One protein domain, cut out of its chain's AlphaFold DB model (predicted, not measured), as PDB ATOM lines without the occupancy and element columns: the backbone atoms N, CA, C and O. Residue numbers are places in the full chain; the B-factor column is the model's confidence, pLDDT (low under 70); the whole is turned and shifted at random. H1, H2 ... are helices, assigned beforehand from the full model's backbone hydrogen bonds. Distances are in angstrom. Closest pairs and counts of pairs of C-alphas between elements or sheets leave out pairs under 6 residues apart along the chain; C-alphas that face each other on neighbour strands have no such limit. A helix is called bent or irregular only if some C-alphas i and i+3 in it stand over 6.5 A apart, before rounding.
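This is residues 2 to 142 of the 143 residues of an uncharacterized protein of Amphimedon queenslandica (UniProt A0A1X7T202). A cluster of helices has an arm at each end: H6 is in the middle, with H1 and H4b packed on it and with H5 and H7 meeting it near its first residues. From this core the bent helix H4 runs on along the longest axis as the arm H4a, with H2 packed on its side and H3 at its far end, where residues 36 to 41 stick out, while residues 135 to 142, of which 135 to 141 belong to H7, stick out at the opposite end. The printed part has 141 residues, with seven named helices, H1 to H7 in order along the chain, and no named strand; the class is all helix. It is only just loose, close to compact, with a radius of gyration of the C-alphas of 17.6 A, and it spans 55 by 41 by 26 A.

H1, residues 2 to 17, and H2, residues 23 to 30, form a helical hairpin at a shallow tilt of 24 degrees, opposite ways; they only just touch, with 3 pairs of C-alphas within 8 A, the closest those of Leu 15 and Trp 23 at 6.6 A. H3, residues 34 to 37, is close to H2 but not clearly touching it, the closest C-alphas being those of Glu 28 and His 34, 7.2 A apart. H4, residues 39 to 64, was assigned as one helix by its hydrogen bonds but is bent, with C-alphas 51 and 54 6.5 A apart; its arms H4a, residues 39 to 51, and H4b, residues 54 to 64, stand at a steep tilt of 43 degrees. H3 and H4a only just touch, and only at the corner, with 3 pairs of C-alphas within 8 A, the closest those of Leu 35 and Ser 42 at 6.0 A. H2 touches H4a at a steep tilt of 66 degrees, opposite ways, with the closest C-alphas, Ala 29 and Leu 45, 6.7 A apart. H5, residues 83 to 94, touches H1 at a shallow tilt of 12 degrees, the same way, closest at the C-alphas of Val 6 and Ser 94, 6.3 A. H6, residues 96 to 108, is the hub, touching four helices, and is irregular: C-alphas 98 and 101 are 7.1 A apart. It touches H1 at a steep tilt of 49 degrees, with the C-alphas of Val 14 and Ala 108 closest at 5.3 A. It touches H4b at a tilt of 36 degrees, only just steep, opposite ways, with Gln 59 and Val 107 closest at 6.2 A between C-alphas. It touches H5 only at the corner, closest at the C-alphas of Tyr 93 and Cys 99, 5.4 A. H7, residues 127 to 141, touches H6 about perpendicular, at 76 degrees, with the C-alphas of Leu 98 and Ile 129 closest at 6.8 A; H7 and H1 are apart. Every O i to N i+4 pair is within hydrogen-bond range in H1, H2, H4b, H5 and H7, against 8 of 9 in H4a and 6 of 9 in H6, while H3 is too short for such a pair.

H1 begins at C-alpha 2, (-22.298, 98.568, -26.457), and is 22.7 A from first to last C-alpha. H2 measures 10.9 A and H3 6.5 A. H4a is 18.8 A long, and H4b, 15.2 A long, ends at C-alpha 64, (-15.428, 89.564, -17.243). H5 measures 16.6 A, H6 15.0 A and H7 21.4 A, ending at C-alpha 141, (-37.113, 72.457, -11.666).

The two C-alphas farthest apart, those of Glu 37 and Asn 142, are 61.2 A apart. The printed part has no cut. The links H4 to H5 and H6 to H7 are long, with 18 residues each. The mean pLDDT of the printed part is 80.5; 37 residues are under 70, among them 28 to 41, 77 to 82 and 111 to 119.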
ATOM      1  N   ILE A   2     -21.497  99.407 -27.384       82.12
ATOM      2  CA  ILE A   2     -22.298  98.568 -26.457       82.12
ATOM      3  C   ILE A   2     -21.590  98.276 -25.122       82.12
ATOM      4  O   ILE A   2     -22.160  98.517 -24.064       82.12
ATOM      5  N   PHE A   3     -20.331  97.822 -25.156       86.25
ATOM      6  CA  PHE A   3     -19.573  97.526 -23.932       86.25
ATOM      7  C   PHE A   3     -19.521  98.723 -22.970       86.25
ATOM      8  O   PHE A   3     -19.839  98.589 -21.790       86.25
ATOM      9  N   TYR A   4     -19.175  99.908 -23.482       86.19
ATOM     10  CA  TYR A   4     -19.096 101.129 -22.683       86.19
ATOM     11  C   TYR A   4     -20.452 101.527 -22.101       86.19
ATOM     12  O   TYR A   4     -20.539 101.777 -20.902       86.19
ATOM     13  N   SER A   5     -21.513 101.544 -22.915       88.69
ATOM     14  CA  SER A   5     -22.845 101.949 -22.452       88.69
ATOM     15  C   SER A   5     -23.395 101.010 -21.379       88.69
ATOM     16  O   SER A   5     -23.930 101.479 -20.377       88.69
ATOM     17  N   VAL A   6     -23.220  99.695 -21.551       91.56
ATOM     18  CA  VAL A   6     -23.670  98.692 -20.573       91.56
ATOM     19  C   VAL A   6     -22.874  98.805 -19.273       91.56
ATOM     20  O   VAL A   6     -23.461  98.824 -18.196       91.56
ATOM     21  N   THR A   7     -21.552  98.965 -19.362       92.31
ATOM     22  CA  THR A   7     -20.684  99.104 -18.181       92.31
ATOM     23  C   THR A   7     -21.007 100.368 -17.385       92.31
ATOM     24  O   THR A   7     -21.089 100.320 -16.160       92.31
ATOM     25  N   ILE A   8     -21.237 101.495 -18.066       89.94
ATOM     26  CA  ILE A   8     -21.654 102.750 -17.429       89.94
ATOM     27  C   ILE A   8     -23.011 102.586 -16.737       89.94
ATOM     28  O   ILE A   8     -23.159 102.988 -15.584       89.94
ATOM     29  N   ALA A   9     -23.987 101.963 -17.404       91.44
ATOM     30  CA  ALA A   9     -25.309 101.729 -16.827       91.44
ATOM     31  C   ALA A   9     -25.252 100.830 -15.580       91.44
ATOM     32  O   ALA A   9     -25.925 101.105 -14.587       91.44
ATOM     33  N   LEU A  10     -24.412  99.793 -15.601       93.00
ATOM     34  CA  LEU A  10     -24.154  98.940 -14.445       93.00
ATOM     35  C   LEU A  10     -23.555  99.733 -13.281       93.00
ATOM     36  O   LEU A  10     -24.054  99.644 -12.162       93.00
ATOM     37  N   MET A  11     -22.498 100.510 -13.535       90.00
ATOM     38  CA  MET A  11     -21.846 101.320 -12.503       90.00
ATOM     39  C   MET A  11     -22.796 102.332 -11.882       90.00
ATOM     40  O   MET A  11     -22.798 102.487 -10.666       90.00
ATOM     41  N   LYS A  12     -23.628 102.973 -12.708       87.69
ATOM     42  CA  LYS A  12     -24.687 103.865 -12.240       87.69
ATOM     43  C   LYS A  12     -25.604 103.154 -11.252       87.69
ATOM     44  O   LYS A  12     -25.751 103.614 -10.127       87.69
ATOM     45  N   ARG A  13     -26.138 101.993 -11.643       90.44
ATOM     46  CA  ARG A  13     -27.037 101.202 -10.794       90.44
ATOM     47  C   ARG A  13     -26.368 100.772  -9.486       90.44
ATOM     48  O   ARG A  13     -27.005 100.791  -8.443       90.44
ATOM     49  N   VAL A  14     -25.092 100.387  -9.531       89.69
ATOM     50  CA  VAL A  14     -24.323 100.043  -8.325       89.69
ATOM     51  C   VAL A  14     -24.184 101.249  -7.397       89.69
ATOM     52  O   VAL A  14     -24.441 101.120  -6.207       89.69
ATOM     53  N   LEU A  15     -23.801 102.411  -7.924       86.19
ATOM     54  CA  LEU A  15     -23.618 103.623  -7.120       86.19
ATOM     55  C   LEU A  15     -24.934 104.104  -6.493       86.19
ATOM     56  O   LEU A  15     -24.927 104.535  -5.345       86.19
ATOM     57  N   GLU A  16     -26.049 103.981  -7.218       85.25
ATOM     58  CA  GLU A  16     -27.397 104.267  -6.708       85.25
ATOM     59  C   GLU A  16     -27.785 103.333  -5.546       85.25
ATOM     60  O   GLU A  16     -28.300 103.806  -4.537       85.25
ATOM     61  N   GLU A  17     -27.496 102.029  -5.643       84.50
ATOM     62  CA  GLU A  17     -27.798 101.045  -4.586       84.50
ATOM     63  C   GLU A  17     -26.941 101.243  -3.326       84.50
ATOM     64  O   GLU A  17     -27.376 100.968  -2.210       84.50
ATOM     65  N   MET A  18     -25.710 101.731  -3.484       78.31
ATOM     66  CA  MET A  18     -24.783 101.949  -2.369       78.31
ATOM     67  C   MET A  18     -25.118 103.200  -1.530       78.31
ATOM     68  O   MET A  18     -24.323 103.556  -0.661       78.31
ATOM     69  N   ASP A  19     -26.258 103.861  -1.795       69.62
ATOM     70  CA  ASP A  19     -26.666 105.178  -1.262       69.62
ATOM     71  C   ASP A  19     -25.548 106.226  -1.369       69.62
ATOM     72  O   ASP A  19     -25.396 107.157  -0.571       69.62
ATOM     73  N   ASP A  20     -24.689 106.044  -2.369       62.91
ATOM     74  CA  ASP A  20     -23.520 106.869  -2.510       62.91
ATOM     75  C   ASP A  20     -23.933 108.048  -3.384       62.91
ATOM     76  O   ASP A  20     -24.001 107.959  -4.611       62.91
ATOM     77  N   SER A  21     -24.177 109.198  -2.746       62.53
ATOM     78  CA  SER A  21     -24.439 110.507  -3.381       62.53
ATOM     79  C   SER A  21     -23.356 110.963  -4.380       62.53
ATOM     80  O   SER A  21     -23.341 112.101  -4.823       62.53
ATOM     81  N   GLN A  22     -22.421 110.094  -4.750       64.62
ATOM     82  CA  GLN A  22     -21.247 110.305  -5.584       64.62
ATOM     83  C   GLN A  22     -21.547 110.215  -7.081       64.62
ATOM     84  O   GLN A  22     -20.629 110.376  -7.883       64.62
ATOM     85  N   TRP A  23     -22.806 109.996  -7.471       69.56
ATOM     86  CA  TRP A  23     -23.213 110.013  -8.877       69.56
ATOM     87  C   TRP A  23     -22.857 111.331  -9.578       69.56
ATOM     88  O   TRP A  23     -22.358 111.304 -10.700       69.56
ATOM     89  N   TRP A  24     -23.018 112.478  -8.901       69.56
ATOM     90  CA  TRP A  24     -22.678 113.788  -9.480       69.56
ATOM     91  C   TRP A  24     -21.215 113.859  -9.930       69.56
ATOM     92  O   TRP A  24     -20.905 114.485 -10.935       69.56
ATOM     93  N   PHE A  25     -20.318 113.180  -9.212       70.31
ATOM     94  CA  PHE A  25     -18.906 113.119  -9.555       70.31
ATOM     95  C   PHE A  25     -18.657 112.267 -10.811       70.31
ATOM     96  O   PHE A  25     -17.761 112.574 -11.592       70.31
ATOM     97  N   PHE A  26     -19.435 111.201 -11.011       68.69
ATOM     98  CA  PHE A  26     -19.298 110.324 -12.173       68.69
ATOM     99  C   PHE A  26     -19.728 111.017 -13.469       68.69
ATOM    100  O   PHE A  26     -19.006 110.941 -14.462       68.69
ATOM    101  N   GLU A  27     -20.858 111.728 -13.438       70.69
ATOM    102  CA  GLU A  27     -21.323 112.572 -14.551       70.69
ATOM    103  C   GLU A  27     -20.258 113.612 -14.927       70.69
ATOM    104  O   GLU A  27     -19.904 113.767 -16.096       70.69
ATOM    105  N   GLU A  28     -19.666 114.248 -13.915       69.69
ATOM    106  CA  GLU A  28     -18.626 115.258 -14.097       69.69
ATOM    107  C   GLU A  28     -17.319 114.673 -14.658       69.69
ATOM    108  O   GLU A  28     -16.675 115.274 -15.515       69.69
ATOM    109  N   ALA A  29     -16.927 113.471 -14.223       66.81
ATOM    110  CA  ALA A  29     -15.722 112.795 -14.702       66.81
ATOM    111  C   ALA A  29     -15.851 112.267 -16.144       66.81
ATOM    112  O   ALA A  29     -14.846 112.162 -16.850       66.81
ATOM    113  N   ILE A  30     -17.065 111.923 -16.588       67.00
ATOM    114  CA  ILE A  30     -17.342 111.495 -17.969       67.00
ATOM    115  C   ILE A  30     -17.458 112.695 -18.916       67.00
ATOM    116  O   ILE A  30     -17.166 112.571 -20.109       67.00
ATOM    117  N   ASN A  31     -17.827 113.869 -18.403       65.50
ATOM    118  CA  ASN A  31     -17.924 115.089 -19.190       65.50
ATOM    119  C   ASN A  31     -16.544 115.757 -19.374       65.50
ATOM    120  O   ASN A  31     -16.183 116.731 -18.714       65.50
ATOM    121  N   ILE A  32     -15.759 115.212 -20.312       54.69
ATOM    122  CA  ILE A  32     -14.355 115.573 -20.603       54.69
ATOM    123  C   ILE A  32     -14.136 117.088 -20.813       54.69
ATOM    124  O   ILE A  32     -13.040 117.585 -20.551       54.69
ATOM    125  N   GLN A  33     -15.153 117.839 -21.249       55.88
ATOM    126  CA  GLN A  33     -15.047 119.283 -21.502       55.88
ATOM    127  C   GLN A  33     -14.845 120.118 -20.223       55.88
ATOM    128  O   GLN A  33     -14.144 121.123 -20.273       55.88
ATOM    129  N   HIS A  34     -15.366 119.684 -19.070       50.22
ATOM    130  CA  HIS A  34     -15.287 120.443 -17.810       50.22
ATOM    131  C   HIS A  34     -13.956 120.251 -17.059       50.22
ATOM    132  O   HIS A  34     -13.562 121.066 -16.225       50.22
ATOM    133  N   LEU A  35     -13.212 119.187 -17.377       53.53
ATOM    134  CA  LEU A  35     -11.944 118.848 -16.722       53.53
ATOM    135  C   LEU A  35     -10.763 119.747 -17.120       53.53
ATOM    136  O   LEU A  35      -9.750 119.741 -16.416       53.53
ATOM    137  N   GLN A  36     -10.865 120.490 -18.228       54.41
ATOM    138  CA  GLN A  36      -9.751 121.265 -18.788       54.41
ATOM    139  C   GLN A  36      -9.485 122.604 -18.073       54.41
ATOM    140  O   GLN A  36      -8.434 123.199 -18.296       54.41
ATOM    141  N   GLU A  37     -10.369 123.061 -17.178       56.38
ATOM    142  CA  GLU A  37     -10.304 124.427 -16.626       56.38
ATOM    143  C   GLU A  37      -9.724 124.551 -15.198       56.38
ATOM    144  O   GLU A  37      -9.498 125.666 -14.733       56.38
ATOM    145  N   GLY A  38      -9.414 123.462 -14.477       54.16
ATOM    146  CA  GLY A  38      -9.047 123.576 -13.054       54.16
ATOM    147  C   GLY A  38      -8.013 122.577 -12.536       54.16
ATOM    148  O   GLY A  38      -8.365 121.481 -12.122       54.16
ATOM    149  N   GLY A  39      -6.747 122.988 -12.393       63.47
ATOM    150  CA  GLY A  39      -5.667 122.126 -11.873       63.47
ATOM    151  C   GLY A  39      -5.885 121.554 -10.454       63.47
ATOM    152  O   GLY A  39      -5.374 120.484 -10.129       63.47
ATOM    153  N   SER A  40      -6.677 122.211  -9.599       69.31
ATOM    154  CA  SER A  40      -7.108 121.674  -8.289       69.31
ATOM    155  C   SER A  40      -8.302 120.716  -8.421       69.31
ATOM    156  O   SER A  40      -8.353 119.672  -7.768       69.31
ATOM    157  N   PHE A  41      -9.228 121.035  -9.326       66.19
ATOM    158  CA  PHE A  41     -10.431 120.257  -9.594       66.19
ATOM    159  C   PHE A  41     -10.094 118.901 -10.218       66.19
ATOM    160  O   PHE A  41     -10.523 117.879  -9.694       66.19
ATOM    161  N   SER A  42      -9.215 118.855 -11.224       70.06
ATOM    162  CA  SER A  42      -8.755 117.596 -11.827       70.06
ATOM    163  C   SER A  42      -8.098 116.672 -10.793       70.06
ATOM    164  O   SER A  42      -8.334 115.470 -10.804       70.06
ATOM    165  N   ASN A  43      -7.335 117.216  -9.838       71.69
ATOM    166  CA  ASN A  43      -6.731 116.429  -8.756       71.69
ATOM    167  C   ASN A  43      -7.774 115.861  -7.781       71.69
ATOM    168  O   ASN A  43      -7.634 114.727  -7.317       71.69
ATOM    169  N   VAL A  44      -8.820 116.629  -7.462       71.25
ATOM    170  CA  VAL A  44      -9.958 116.141  -6.669       71.25
ATOM    171  C   VAL A  44     -10.699 115.048  -7.434       71.25
ATOM    172  O   VAL A  44     -10.984 114.000  -6.851       71.25
ATOM    173  N   LEU A  45     -10.936 115.243  -8.734       73.50
ATOM    174  CA  LEU A  45     -11.621 114.268  -9.568       73.50
ATOM    175  C   LEU A  45     -10.822 112.963  -9.705       73.50
ATOM    176  O   LEU A  45     -11.376 111.888  -9.508       73.50
ATOM    177  N   ILE A  46      -9.512 113.028  -9.950       73.06
ATOM    178  CA  ILE A  46      -8.640 111.843 -10.035       73.06
ATOM    179  C   ILE A  46      -8.637 111.073  -8.712       73.06
ATOM    180  O   ILE A  46      -8.851 109.862  -8.697       73.06
ATOM    181  N   ARG A  47      -8.467 111.765  -7.577       73.06
ATOM    182  CA  ARG A  47      -8.513 111.119  -6.251       73.06
ATOM    183  C   ARG A  47      -9.856 110.451  -5.989       73.06
ATOM    184  O   ARG A  47      -9.915 109.429  -5.305       73.06
ATOM    185  N   ARG A  48     -10.936 111.041  -6.494       74.50
ATOM    186  CA  ARG A  48     -12.287 110.514  -6.347       74.50
ATOM    187  C   ARG A  48     -12.537 109.323  -7.272       74.50
ATOM    188  O   ARG A  48     -13.081 108.323  -6.814       74.50
ATOM    189  N   TYR A  49     -12.033 109.365  -8.503       80.12
ATOM    190  CA  TYR A  49     -11.990 108.223  -9.414       80.12
ATOM    191  C   TYR A  49     -11.246 107.046  -8.773       80.12
ATOM    192  O   TYR A  49     -11.784 105.941  -8.706       80.12
ATOM    193  N   ASP A  50     -10.043 107.293  -8.242       79.31
ATOM    194  CA  ASP A  50      -9.199 106.264  -7.630       79.31
ATOM    195  C   ASP A  50      -9.859 105.606  -6.412       79.31
ATOM    196  O   ASP A  50      -9.679 104.410  -6.188       79.31
ATOM    197  N   LYS A  51     -10.619 106.374  -5.621       78.88
ATOM    198  CA  LYS A  51     -11.294 105.864  -4.420       78.88
ATOM    199  C   LYS A  51     -12.607 105.149  -4.714       78.88
ATOM    200  O   LYS A  51     -12.909 104.180  -4.030       78.88
ATOM    201  N   THR A  52     -13.378 105.633  -5.685       79.06
ATOM    202  CA  THR A  52     -14.751 105.167  -5.907       79.06
ATOM    203  C   THR A  52     -14.856 104.266  -7.129       79.06
ATOM    204  O   THR A  52     -15.356 103.155  -7.031       79.06
ATOM    205  N   LEU A  53     -14.371 104.709  -8.288       82.69
ATOM    206  CA  LEU A  53     -14.658 104.048  -9.567       82.69
ATOM    207  C   LEU A  53     -13.659 102.959  -9.898       82.69
ATOM    208  O   LEU A  53     -14.028 101.900 -10.402       82.69
ATOM    209  N   LYS A  54     -12.385 103.199  -9.592       85.12
ATOM    210  CA  LYS A  54     -11.314 102.237  -9.843       85.12
ATOM    211  C   LYS A  54     -11.569 100.881  -9.172       85.12
ATOM    212  O   LYS A  54     -11.415  99.877  -9.866       85.12
ATOM    213  N   PRO A  55     -12.029 100.790  -7.908       86.75
ATOM    214  CA  PRO A  55     -12.421  99.507  -7.323       86.75
ATOM    215  C   PRO A  55     -13.558  98.808  -8.081       86.75
ATOM    216  O   PRO A  55     -13.509  97.589  -8.247       86.75
ATOM    217  N   LEU A  56     -14.548  99.557  -8.582       88.19
ATOM    218  CA  LEU A  56     -15.652  99.004  -9.377       88.19
ATOM    219  C   LEU A  56     -15.139  98.460 -10.715       88.19
ATOM    220  O   LEU A  56     -15.439  97.322 -11.064       88.19
ATOM    221  N   PHE A  57     -14.303  99.226 -11.427       89.25
ATOM    222  CA  PHE A  57     -13.660  98.773 -12.666       89.25
ATOM    223  C   PHE A  57     -12.826  97.515 -12.442       89.25
ATOM    224  O   PHE A  57     -12.929  96.577 -13.226       89.25
ATOM    225  N   ILE A  58     -12.037  97.459 -11.366       90.00
ATOM    226  CA  ILE A  58     -11.239  96.274 -11.031       90.00
ATOM    227  C   ILE A  58     -12.143  95.055 -10.837       90.00
ATOM    228  O   ILE A  58     -11.828  93.984 -11.352       90.00
ATOM    229  N   GLN A  59     -13.259  95.191 -10.120       90.62
ATOM    230  CA  GLN A  59     -14.190  94.079  -9.921       90.62
ATOM    231  C   GLN A  59     -14.857  93.637 -11.227       90.62
ATOM    232  O   GLN A  59     -14.903  92.439 -11.501       90.62
ATOM    233  N   ILE A  60     -15.296  94.585 -12.059       92.88
ATOM    234  CA  ILE A  60     -15.876  94.287 -13.372       92.88
ATOM    235  C   ILE A  60     -14.863  93.561 -14.255       92.88
ATOM    236  O   ILE A  60     -15.181  92.497 -14.773       92.88
ATOM    237  N   ILE A  61     -13.636  94.079 -14.373       92.25
ATOM    238  CA  ILE A  61     -12.573  93.468 -15.183       92.25
ATOM    239  C   ILE A  61     -12.264  92.055 -14.684       92.25
ATOM    240  O   ILE A  61     -12.226  91.120 -15.476       92.25
ATOM    241  N   ARG A  62     -12.108  91.870 -13.368       90.50
ATOM    242  CA  ARG A  62     -11.842  90.547 -12.779       90.50
ATOM    243  C   ARG A  62     -12.944  89.533 -13.066       90.50
ATOM    244  O   ARG A  62     -12.645  88.354 -13.220       90.50
ATOM    245  N   PHE A  63     -14.195  89.978 -13.098       90.88
ATOM    246  CA  PHE A  63     -15.321  89.115 -13.421       90.88
ATOM    247  C   PHE A  63     -15.363  88.780 -14.914       90.88
ATOM    248  O   PHE A  63     -15.423  87.608 -15.270       90.88
ATOM    249  N   ILE A  64     -15.300  89.786 -15.794       92.94
ATOM    250  CA  ILE A  64     -15.428  89.564 -17.243       92.94
ATOM    251  C   ILE A  64     -14.214  88.863 -17.847       92.94
ATOM    252  O   ILE A  64     -14.360  88.246 -18.896       92.94
ATOM    253  N   ASP A  65     -13.044  88.959 -17.212       92.44
ATOM    254  CA  ASP A  65     -11.812  88.282 -17.630       92.44
ATOM    255  C   ASP A  65     -11.541  86.995 -16.840       92.44
ATOM    256  O   ASP A  65     -10.449  86.418 -16.884       92.44
ATOM    257  N   ARG A  66     -12.542  86.504 -16.101       90.12
ATOM    258  CA  ARG A  66     -12.445  85.193 -15.466       90.12
ATOM    259  C   ARG A  66     -12.110  84.149 -16.536       90.12
ATOM    260  O   ARG A  66     -12.708  84.137 -17.609       90.12
ATOM    261  N   HIS A  67     -11.129  83.292 -16.245       89.75
ATOM    262  CA  HIS A  67     -10.646  82.263 -17.172       89.75
ATOM    263  C   HIS A  67     -10.189  82.829 -18.532       89.75
ATOM    264  O   HIS A  67     -10.449  82.222 -19.570       89.75
ATOM    265  N   SER A  68      -9.546  84.003 -18.539       90.38
ATOM    266  CA  SER A  68      -9.021  84.661 -19.750       90.38
ATOM    267  C   SER A  68     -10.090  84.934 -20.812       90.38
ATOM    268  O   SER A  68      -9.832  84.885 -22.010       90.38
ATOM    269  N   ASN A  69     -11.320  85.213 -20.390       92.81
ATOM    270  CA  ASN A  69     -12.446  85.406 -21.296       92.81
ATOM    271  C   ASN A  69     -12.326  86.653 -22.190       92.81
ATOM    272  O   ASN A  69     -12.955  86.683 -23.247       92.81
ATOM    273  N   LEU A  70     -11.501  87.650 -21.839       92.25
ATOM    274  CA  LEU A  70     -11.189  88.756 -22.756       92.25
ATOM    275  C   LEU A  70     -10.222  88.348 -23.872       92.25
ATOM    276  O   LEU A  70     -10.194  89.009 -24.909       92.25
ATOM    277  N   GLN A  71      -9.471  87.253 -23.712       90.06
ATOM    278  CA  GLN A  71      -8.582  86.742 -24.759       90.06
ATOM    279  C   GLN A  71      -9.363  86.355 -26.025       90.06
ATOM    280  O   GLN A  71      -8.853  86.524 -27.127       90.06
ATOM    281  N   LEU A  72     -10.631  85.955 -25.878       89.00
ATOM    282  CA  LEU A  72     -11.556  85.688 -26.986       89.00
ATOM    283  C   LEU A  72     -11.835  86.911 -27.874       89.00
ATOM    284  O   LEU A  72     -12.384  86.760 -28.958       89.00
ATOM    285  N   LEU A  73     -11.513  88.121 -27.409       88.25
ATOM    286  CA  LEU A  73     -11.720  89.371 -28.144       88.25
ATOM    287  C   LEU A  73     -10.427  89.929 -28.752       88.25
ATOM    288  O   LEU A  73     -10.464  90.979 -29.398       88.25
ATOM    289  N   MET A  74      -9.284  89.280 -28.518       84.00
ATOM    290  CA  MET A  74      -8.002  89.753 -29.030       84.00
ATOM    291  C   MET A  74      -7.953  89.597 -30.553       84.00
ATOM    292  O   MET A  74      -8.280  88.519 -31.040       84.00
ATOM    293  N   PRO A  75      -7.499  90.614 -31.312       72.62
ATOM    294  CA  PRO A  75      -7.420  90.538 -32.772       72.62
ATOM    295  C   PRO A  75      -6.643  89.320 -33.278       72.62
ATOM    296  O   PRO A  75      -7.065  88.683 -34.228       72.62
ATOM    297  N   ASP A  76      -5.559  88.951 -32.592       71.56
ATOM    298  CA  ASP A  76      -4.723  87.796 -32.951       71.56
ATOM    299  C   ASP A  76      -5.413  86.444 -32.689       71.56
ATOM    300  O   ASP A  76      -4.943  85.402 -33.139       71.56
ATOM    301  N   CYS A  77      -6.506  86.453 -31.923       64.44
ATOM    302  CA  CYS A  77      -7.343  85.295 -31.616       64.44
ATOM    303  C   CYS A  77      -8.642  85.277 -32.439       64.44
ATOM    304  O   CYS A  77      -9.422  84.346 -32.274       64.44
ATOM    305  N   LEU A  78      -8.880  86.295 -33.276       66.88
ATOM    306  CA  LEU A  78     -10.062  86.430 -34.124       66.88
ATOM    307  C   LEU A  78      -9.648  86.254 -35.590       66.88
ATOM    308  O   LEU A  78      -8.892  87.068 -36.125       66.88
ATOM    309  N   ASP A  79     -10.166  85.233 -36.267       67.19
ATOM    310  CA  ASP A  79     -10.101  85.173 -37.728       67.19
ATOM    311  C   ASP A  79     -11.207  86.044 -38.372       67.19
ATOM    312  O   ASP A  79     -12.046  86.649 -37.693       67.19
ATOM    313  N   GLU A  80     -11.239  86.160 -39.707       63.06
ATOM    314  CA  GLU A  80     -12.283  86.948 -40.392       63.06
ATOM    315  C   GLU A  80     -13.717  86.432 -40.128       63.06
ATOM    316  O   GLU A  80     -14.685  87.189 -40.296       63.06
ATOM    317  N   ASN A  81     -13.858  85.181 -39.675       62.69
ATOM    318  CA  ASN A  81     -15.117  84.509 -39.367       62.69
ATOM    319  C   ASN A  81     -15.548  84.661 -37.900       62.69
ATOM    320  O   ASN A  81     -16.693  84.328 -37.606       62.69
ATOM    321  N   ASP A  82     -14.716  85.216 -37.009       65.25
ATOM    322  CA  ASP A  82     -14.983  85.324 -35.562       65.25
ATOM    323  C   ASP A  82     -15.734  86.603 -35.132       65.25
ATOM    324  O   ASP A  82     -15.980  86.866 -33.947       65.25
ATOM    325  N   LYS A  83     -16.228  87.400 -36.090       73.12
ATOM    326  CA  LYS A  83     -17.205  88.476 -35.810       73.12
ATOM    327  C   LYS A  83     -18.429  88.008 -34.993       73.12
ATOM    328  O   LYS A  83     -18.851  88.760 -34.111       73.12
ATOM    329  N   PRO A  84     -19.006  86.809 -35.214       83.56
ATOM    330  CA  PRO A  84     -20.080  86.269 -34.386       83.56
ATOM    331  C   PRO A  84     -19.661  86.037 -32.932       83.56
ATOM    332  O   PRO A  84     -20.489  86.231 -32.049       83.56
ATOM    333  N   LEU A  85     -18.397  85.688 -32.667       86.44
ATOM    334  CA  LEU A  85     -17.901  85.424 -31.314       86.44
ATOM    335  C   LEU A  85     -17.860  86.704 -30.475       86.44
ATOM    336  O   LEU A  85     -18.395  86.741 -29.368       86.44
ATOM    337  N   SER A  86     -17.302  87.784 -31.030       87.56
ATOM    338  CA  SER A  86     -17.294  89.096 -30.364       87.56
ATOM    339  C   SER A  86     -18.707  89.656 -30.163       87.56
ATOM    340  O   SER A  86     -19.011  90.236 -29.118       87.56
ATOM    341  N   LYS A  87     -19.603  89.434 -31.134       90.38
ATOM    342  CA  LYS A  87     -21.019  89.795 -31.018       90.38
ATOM    343  C   LYS A  87     -21.704  89.008 -29.900       90.38
ATOM    344  O   LYS A  87     -22.349  89.620 -29.057       90.38
ATOM    345  N   LEU A  88     -21.520  87.692 -29.856       92.75
ATOM    346  CA  LEU A  88     -22.079  86.823 -28.824       92.75
ATOM    347  C   LEU A  88     -21.555  87.190 -27.433       92.75
ATOM    348  O   LEU A  88     -22.327  87.257 -26.479       92.75
ATOM    349  N   TRP A  89     -20.260  87.489 -27.322       94.44
ATOM    350  CA  TRP A  89     -19.663  87.982 -26.085       94.44
ATOM    351  C   TRP A  89     -20.384  89.244 -25.599       94.44
ATOM    352  O   TRP A  89     -20.778  89.322 -24.437       94.44
ATOM    353  N   LEU A  90     -20.614  90.214 -26.491       94.38
ATOM    354  CA  LEU A  90     -21.335  91.447 -26.160       94.38
ATOM    355  C   LEU A  90     -22.806  91.194 -25.816       94.38
ATOM    356  O   LEU A  90     -23.320  91.850 -24.913       94.38
ATOM    357  N   GLU A  91     -23.482  90.274 -26.501       94.94
ATOM    358  CA  GLU A  91     -24.874  89.907 -26.219       94.94
ATOM    359  C   GLU A  91     -25.017  89.254 -24.841       94.94
ATOM    360  O   GLU A  91     -25.868  89.677 -24.056       94.94
ATOM    361  N   ILE A  92     -24.140  88.304 -24.494       95.50
ATOM    362  CA  ILE A  92     -24.136  87.679 -23.165       95.50
ATOM    363  C   ILE A  92     -23.785  88.710 -22.097       95.50
ATOM    364  O   ILE A  92     -24.491  88.803 -21.094       95.50
ATOM    365  N   TYR A  93     -22.751  89.529 -22.325       96.00
ATOM    366  CA  TYR A  93     -22.391  90.599 -21.399       96.00
ATOM    367  C   TYR A  93     -23.564  91.554 -21.171       96.00
ATOM    368  O   TYR A  93     -23.791  91.965 -20.042       96.00
ATOM    369  N   SER A  94     -24.328  91.893 -22.209       95.81
ATOM    370  CA  SER A  94     -25.450  92.837 -22.115       95.81
ATOM    371  C   SER A  94     -26.718  92.230 -21.507       95.81
ATOM    372  O   SER A  94     -27.596  92.981 -21.084       95.81
ATOM    373  N   SER A  95     -26.836  90.900 -21.452       95.56
ATOM    374  CA  SER A  95     -28.000  90.226 -20.873       95.56
ATOM    375  C   SER A  95     -28.068  90.450 -19.365       95.56
ATOM    376  O   SER A  95     -27.110  90.190 -18.626       95.56
ATOM    377  N   TRP A  96     -29.234  90.901 -18.900       93.75
ATOM    378  CA  TRP A  96     -29.492  91.074 -17.476       93.75
ATOM    379  C   TRP A  96     -29.569  89.738 -16.746       93.75
ATOM    380  O   TRP A  96     -28.953  89.559 -15.691       93.75
ATOM    381  N   GLU A  97     -30.283  88.794 -17.341       90.94
ATOM    382  CA  GLU A  97     -30.570  87.477 -16.794       90.94
ATOM    383  C   GLU A  97     -29.309  86.620 -16.695       90.94
ATOM    384  O   GLU A  97     -29.117  85.947 -15.685       90.94
ATOM    385  N   LEU A  98     -28.442  86.672 -17.713       91.31
ATOM    386  CA  LEU A  98     -27.223  85.869 -17.747       91.31
ATOM    387  C   LEU A  98     -26.080  86.544 -16.983       91.31
ATOM    388  O   LEU A  98     -25.534  85.955 -16.057       91.31
ATOM    389  N   CYS A  99     -25.705  87.778 -17.339       94.19
ATOM    390  CA  CYS A  99     -24.445  88.370 -16.878       94.19
ATOM    391  C   CYS A  99     -24.630  89.538 -15.905       94.19
ATOM    392  O   CYS A  99     -24.049  89.538 -14.815       94.19
ATOM    393  N   GLN A 100     -25.406  90.560 -16.281       95.19
ATOM    394  CA  GLN A 100     -25.390  91.836 -15.553       95.19
ATOM    395  C   GLN A 100     -25.975  91.733 -14.143       95.19
ATOM    396  O   GLN A 100     -25.494  92.429 -13.255       95.19
ATOM    397  N   SER A 101     -26.965  90.869 -13.894       92.75
ATOM    398  CA  SER A 101     -27.536  90.714 -12.548       92.75
ATOM    399  C   SER A 101     -26.548  90.091 -11.552       92.75
ATOM    400  O   SER A 101     -26.453  90.546 -10.410       92.75
ATOM    401  N   THR A 102     -25.780  89.087 -11.981       91.44
ATOM    402  CA  THR A 102     -24.706  88.472 -11.186       91.44
ATOM    403  C   THR A 102     -23.585  89.470 -10.943       91.44
ATOM    404  O   THR A 102     -23.177  89.687  -9.800       91.44
ATOM    405  N   LEU A 103     -23.145  90.147 -12.005       92.56
ATOM    406  CA  LEU A 103     -22.099  91.153 -11.919       92.56
ATOM    407  C   LEU A 103     -22.500  92.322 -11.003       92.56
ATOM    408  O   LEU A 103     -21.714  92.722 -10.148       92.56
ATOM    409  N   PHE A 104     -23.736  92.816 -11.105       93.44
ATOM    410  CA  PHE A 104     -24.288  93.837 -10.212       93.44
ATOM    411  C   PHE A 104     -24.176  93.423  -8.744       93.44
ATOM    412  O   PHE A 104     -23.640  94.181  -7.941       93.44
ATOM    413  N   LYS A 105     -24.609  92.204  -8.395       90.56
ATOM    414  CA  LYS A 105     -24.540  91.698  -7.015       90.56
ATOM    415  C   LYS A 105     -23.106  91.632  -6.495       90.56
ATOM    416  O   LYS A 105     -22.857  92.029  -5.359       90.56
ATOM    417  N   ILE A 106     -22.169  91.151  -7.314       89.31
ATOM    418  CA  ILE A 106     -20.750  91.065  -6.940       89.31
ATOM    419  C   ILE A 106     -20.215  92.464  -6.636       89.31
ATOM    420  O   ILE A 106     -19.750  92.710  -5.523       89.31
ATOM    421  N   VAL A 107     -20.367  93.386  -7.587       89.69
ATOM    422  CA  VAL A 107     -19.808  94.735  -7.487       89.69
ATOM    423  C   VAL A 107     -20.465  95.525  -6.346       89.69
ATOM    424  O   VAL A 107     -19.748  96.117  -5.538       89.69
ATOM    425  N   ALA A 108     -21.797  95.485  -6.221       88.38
ATOM    426  CA  ALA A 108     -22.538  96.180  -5.162       88.38
ATOM    427  C   ALA A 108     -22.221  95.633  -3.762       88.38
ATOM    428  O   ALA A 108     -22.100  96.395  -2.807       88.38
ATOM    429  N   SER A 109     -22.012  94.319  -3.632       85.19
ATOM    430  CA  SER A 109     -21.633  93.718  -2.348       85.19
ATOM    431  C   SER A 109     -20.198  94.038  -1.912       85.19
ATOM    432  O   SER A 109     -19.823  93.706  -0.787       85.19
ATOM    433  N   GLN A 110     -19.382  94.623  -2.802       74.00
ATOM    434  CA  GLN A 110     -17.932  94.802  -2.655       74.00
ATOM    435  C   GLN A 110     -17.174  93.522  -2.261       74.00
ATOM    436  O   GLN A 110     -16.048  93.578  -1.757       74.00
ATOM    437  N   LYS A 111     -17.772  92.344  -2.464       69.44
ATOM    438  CA  LYS A 111     -17.131  91.080  -2.121       69.44
ATOM    439  C   LYS A 111     -16.165  90.709  -3.228       69.44
ATOM    440  O   LYS A 111     -16.542  90.491  -4.374       69.44
ATOM    441  N   HIS A 112     -14.901  90.550  -2.857       63.03
ATOM    442  CA  HIS A 112     -13.944  89.902  -3.734       63.03
ATOM    443  C   HIS A 112     -14.270  88.414  -3.813       63.03
ATOM    444  O   HIS A 112     -14.050  87.668  -2.857       63.03
ATOM    445  N   GLU A 113     -14.764  87.968  -4.965       62.50
ATOM    446  CA  GLU A 113     -14.804  86.543  -5.251       62.50
ATOM    447  C   GLU A 113     -13.379  85.978  -5.208       62.50
ATOM    448  O   GLU A 113     -12.435  86.526  -5.800       62.50
ATOM    449  N   LYS A 114     -13.220  84.876  -4.470       61.31
ATOM    450  CA  LYS A 114     -12.003  84.074  -4.524       61.31
ATOM    451  C   LYS A 114     -11.953  83.454  -5.913       61.31
ATOM    452  O   LYS A 114     -12.767  82.601  -6.243       61.31
ATOM    453  N   MET A 115     -11.025  83.937  -6.727       58.91
ATOM    454  CA  MET A 115     -10.795  83.401  -8.059       58.91
ATOM    455  C   MET A 115     -10.229  81.990  -7.898       58.91
ATOM    456  O   MET A 115      -9.208  81.817  -7.228       58.91
ATOM    457  N   ASP A 116     -10.907  80.991  -8.460       61.25
ATOM    458  CA  ASP A 116     -10.370  79.634  -8.501       61.25
ATOM    459  C   ASP A 116      -9.128  79.652  -9.407       61.25
ATOM    460  O   ASP A 116      -9.193  80.100 -10.551       61.25
ATOM    461  N   GLN A 117      -7.973  79.234  -8.883       55.66
ATOM    462  CA  GLN A 117      -6.672  79.337  -9.569       55.66
ATOM    463  C   GLN A 117      -6.490  78.290 -10.676       55.66
ATOM    464  O   GLN A 117      -5.393  78.129 -11.214       55.66
ATOM    465  N   LYS A 118      -7.543  77.541 -11.013       59.75
ATOM    466  CA  LYS A 118      -7.482  76.568 -12.097       59.75
ATOM    467  C   LYS A 118      -7.218  77.285 -13.417       59.75
ATOM    468  O   LYS A 118      -7.942  78.199 -13.810       59.75
ATOM    469  N   VAL A 119      -6.175  76.816 -14.099       62.44
ATOM    470  CA  VAL A 119      -5.727  77.265 -15.422       62.44
ATOM    471  C   VAL A 119      -6.713  76.752 -16.472       62.44
ATOM    472  O   VAL A 119      -6.428  75.833 -17.231       62.44
ATOM    473  N   PHE A 120      -7.927  77.286 -16.452       70.69
ATOM    474  CA  PHE A 120      -8.895  77.102 -17.520       70.69
ATOM    475  C   PHE A 120      -8.927  78.382 -18.347       70.69
ATOM    476  O   PHE A 120      -9.008  79.474 -17.784       70.69
ATOM    477  N   GLN A 121      -8.845  78.234 -19.666       82.75
ATOM    478  CA  GLN A 121      -9.030  79.318 -20.622       82.75
ATOM    479  C   GLN A 121     -10.372  79.121 -21.316       82.75
ATOM    480  O   GLN A 121     -10.677  78.026 -21.793       82.75
ATOM    481  N   CYS A 122     -11.186  80.172 -21.359       86.38
ATOM    482  CA  CYS A 122     -12.456  80.128 -22.063       86.38
ATOM    483  C   CYS A 122     -12.213  79.927 -23.558       86.38
ATOM    484  O   CYS A 122     -11.531  80.727 -24.183       86.38
ATOM    485  N   ALA A 123     -12.839  78.897 -24.124       87.25
ATOM    486  CA  ALA A 123     -13.016  78.741 -25.571       87.25
ATOM    487  C   ALA A 123     -14.374  79.293 -26.049       87.25
ATOM    488  O   ALA A 123     -14.638  79.364 -27.245       87.25
ATOM    489  N   PHE A 124     -15.249  79.666 -25.109       89.69
ATOM    490  CA  PHE A 124     -16.586  80.187 -25.369       89.69
ATOM    491  C   PHE A 124     -16.905  81.334 -24.396       89.69
ATOM    492  O   PHE A 124     -16.581  81.198 -23.205       89.69
ATOM    493  N   PRO A 125     -17.545  82.433 -24.851       93.00
ATOM    494  CA  PRO A 125     -17.810  83.595 -24.015       93.00
ATOM    495  C   PRO A 125     -18.631  83.237 -22.778       93.00
ATOM    496  O   PRO A 125     -19.703  82.645 -22.891       93.00
ATOM    497  N   PHE A 126     -18.144  83.620 -21.597       93.69
ATOM    498  CA  PHE A 126     -18.872  83.473 -20.331       93.69
ATOM    499  C   PHE A 126     -19.350  82.041 -20.034       93.69
ATOM    500  O   PHE A 126     -20.381  81.838 -19.389       93.69
ATOM    501  N   SER A 127     -18.591  81.034 -20.478       92.12
ATOM    502  CA  SER A 127     -18.925  79.613 -20.285       92.12
ATOM    503  C   SER A 127     -19.257  79.245 -18.830       92.12
ATOM    504  O   SER A 127     -20.182  78.471 -18.594       92.12
ATOM    505  N   TRP A 128     -18.575  79.850 -17.848       90.19
ATOM    506  CA  TRP A 128     -18.853  79.627 -16.424       90.19
ATOM    507  C   TRP A 128     -20.233  80.145 -15.998       90.19
ATOM    508  O   TRP A 128     -20.925  79.463 -15.252       90.19
ATOM    509  N   ILE A 129     -20.666  81.303 -16.510       90.44
ATOM    510  CA  ILE A 129     -21.982  81.881 -16.200       90.44
ATOM    511  C   ILE A 129     -23.083  80.999 -16.767       90.44
ATOM    512  O   ILE A 129     -24.077  80.740 -16.101       90.44
ATOM    513  N   ILE A 130     -22.910  80.537 -18.005       90.62
ATOM    514  CA  ILE A 130     -23.898  79.685 -18.668       90.62
ATOM    515  C   ILE A 130     -24.042  78.370 -17.905       90.62
ATOM    516  O   ILE A 130     -25.159  77.934 -17.645       90.62
ATOM    517  N   TYR A 131     -22.921  77.773 -17.498       89.75
ATOM    518  CA  TYR A 131     -22.919  76.577 -16.665       89.75
ATOM    519  C   TYR A 131     -23.653  76.804 -15.333       89.75
ATOM    520  O   TYR A 131     -24.538  76.028 -14.982       89.75
ATOM    521  N   GLU A 132     -23.338  77.886 -14.614       87.94
ATOM    522  CA  GLU A 132     -24.011  78.249 -13.359       87.94
ATOM    523  C   GLU A 132     -25.517  78.494 -13.558       87.94
ATOM    524  O   GLU A 132     -26.330  78.009 -12.771       87.94
ATOM    525  N   TYR A 133     -25.903  79.196 -14.626       87.88
ATOM    526  CA  TYR A 133     -27.298  79.486 -14.958       87.88
ATOM    527  C   TYR A 133     -28.099  78.213 -15.251       87.88
ATOM    528  O   TYR A 133     -29.204  78.054 -14.733       87.88
ATOM    529  N   ILE A 134     -27.544  77.303 -16.059       89.38
ATOM    530  CA  ILE A 134     -28.187  76.028 -16.400       89.38
ATOM    531  C   ILE A 134     -28.357  75.167 -15.150       89.38
ATOM    532  O   ILE A 134     -29.453  74.671 -14.914       89.38
ATOM    533  N   ASN A 135     -27.311  75.019 -14.332       89.62
ATOM    534  CA  ASN A 135     -27.401  74.203 -13.120       89.62
ATOM    535  C   ASN A 135     -28.425  74.760 -12.140       89.62
ATOM    536  O   ASN A 135     -29.262  74.014 -11.654       89.62
ATOM    537  N   LYS A 136     -28.428  76.082 -11.933       86.94
ATOM    538  CA  LYS A 136     -29.433  76.721 -11.087       86.94
ATOM    539  C   LYS A 136     -30.857  76.447 -11.582       86.94
ATOM    540  O   LYS A 136     -31.738  76.178 -10.782       86.94
ATOM    541  N   LYS A 137     -31.079  76.507 -12.898       85.06
ATOM    542  CA  LYS A 137     -32.385  76.205 -13.494       85.06
ATOM    543  C   LYS A 137     -32.800  74.748 -13.310       85.06
ATOM    544  O   LYS A 137     -33.965  74.497 -13.043       85.06
ATOM    545  N   ILE A 138     -31.860  73.816 -13.440       87.88
ATOM    546  CA  ILE A 138     -32.113  72.392 -13.195       87.88
ATOM    547  C   ILE A 138     -32.487  72.162 -11.728       87.88
ATOM    548  O   ILE A 138     -33.399  71.390 -11.458       87.88
ATOM    549  N   ASP A 139     -31.805  72.819 -10.791       86.38
ATOM    550  CA  ASP A 139     -32.115  72.698  -9.366       86.38
ATOM    551  C   ASP A 139     -33.517  73.253  -9.049       86.38
ATOM    552  O   ASP A 139     -34.287  72.578  -8.373       86.38
ATOM    553  N   ASP A 140     -33.880  74.414  -9.614       82.81
ATOM    554  CA  ASP A 140     -35.207  75.035  -9.451       82.81
ATOM    555  C   ASP A 140     -36.357  74.158 -10.012       82.81
ATOM    556  O   ASP A 140     -37.473  74.222  -9.505       82.81
ATOM    557  N   ASP A 141     -36.111  73.354 -11.056       77.56
ATOM    558  CA  ASP A 141     -37.113  72.457 -11.666       77.56
ATOM    559  C   ASP A 141     -37.294  71.130 -10.889       77.56
ATOM    560  O   ASP A 141     -38.226  70.369 -11.169       77.56
ATOM    561  N   ASN A 142     -36.396  70.823  -9.944       69.50
ATOM    562  CA  ASN A 142     -36.413  69.595  -9.138       69.50
ATOM    563  C   ASN A 142     -36.976  69.790  -7.709       69.50
ATOM    564  O   ASN A 142     -37.077  68.799  -6.976       69.50
TER     565      ASN A 142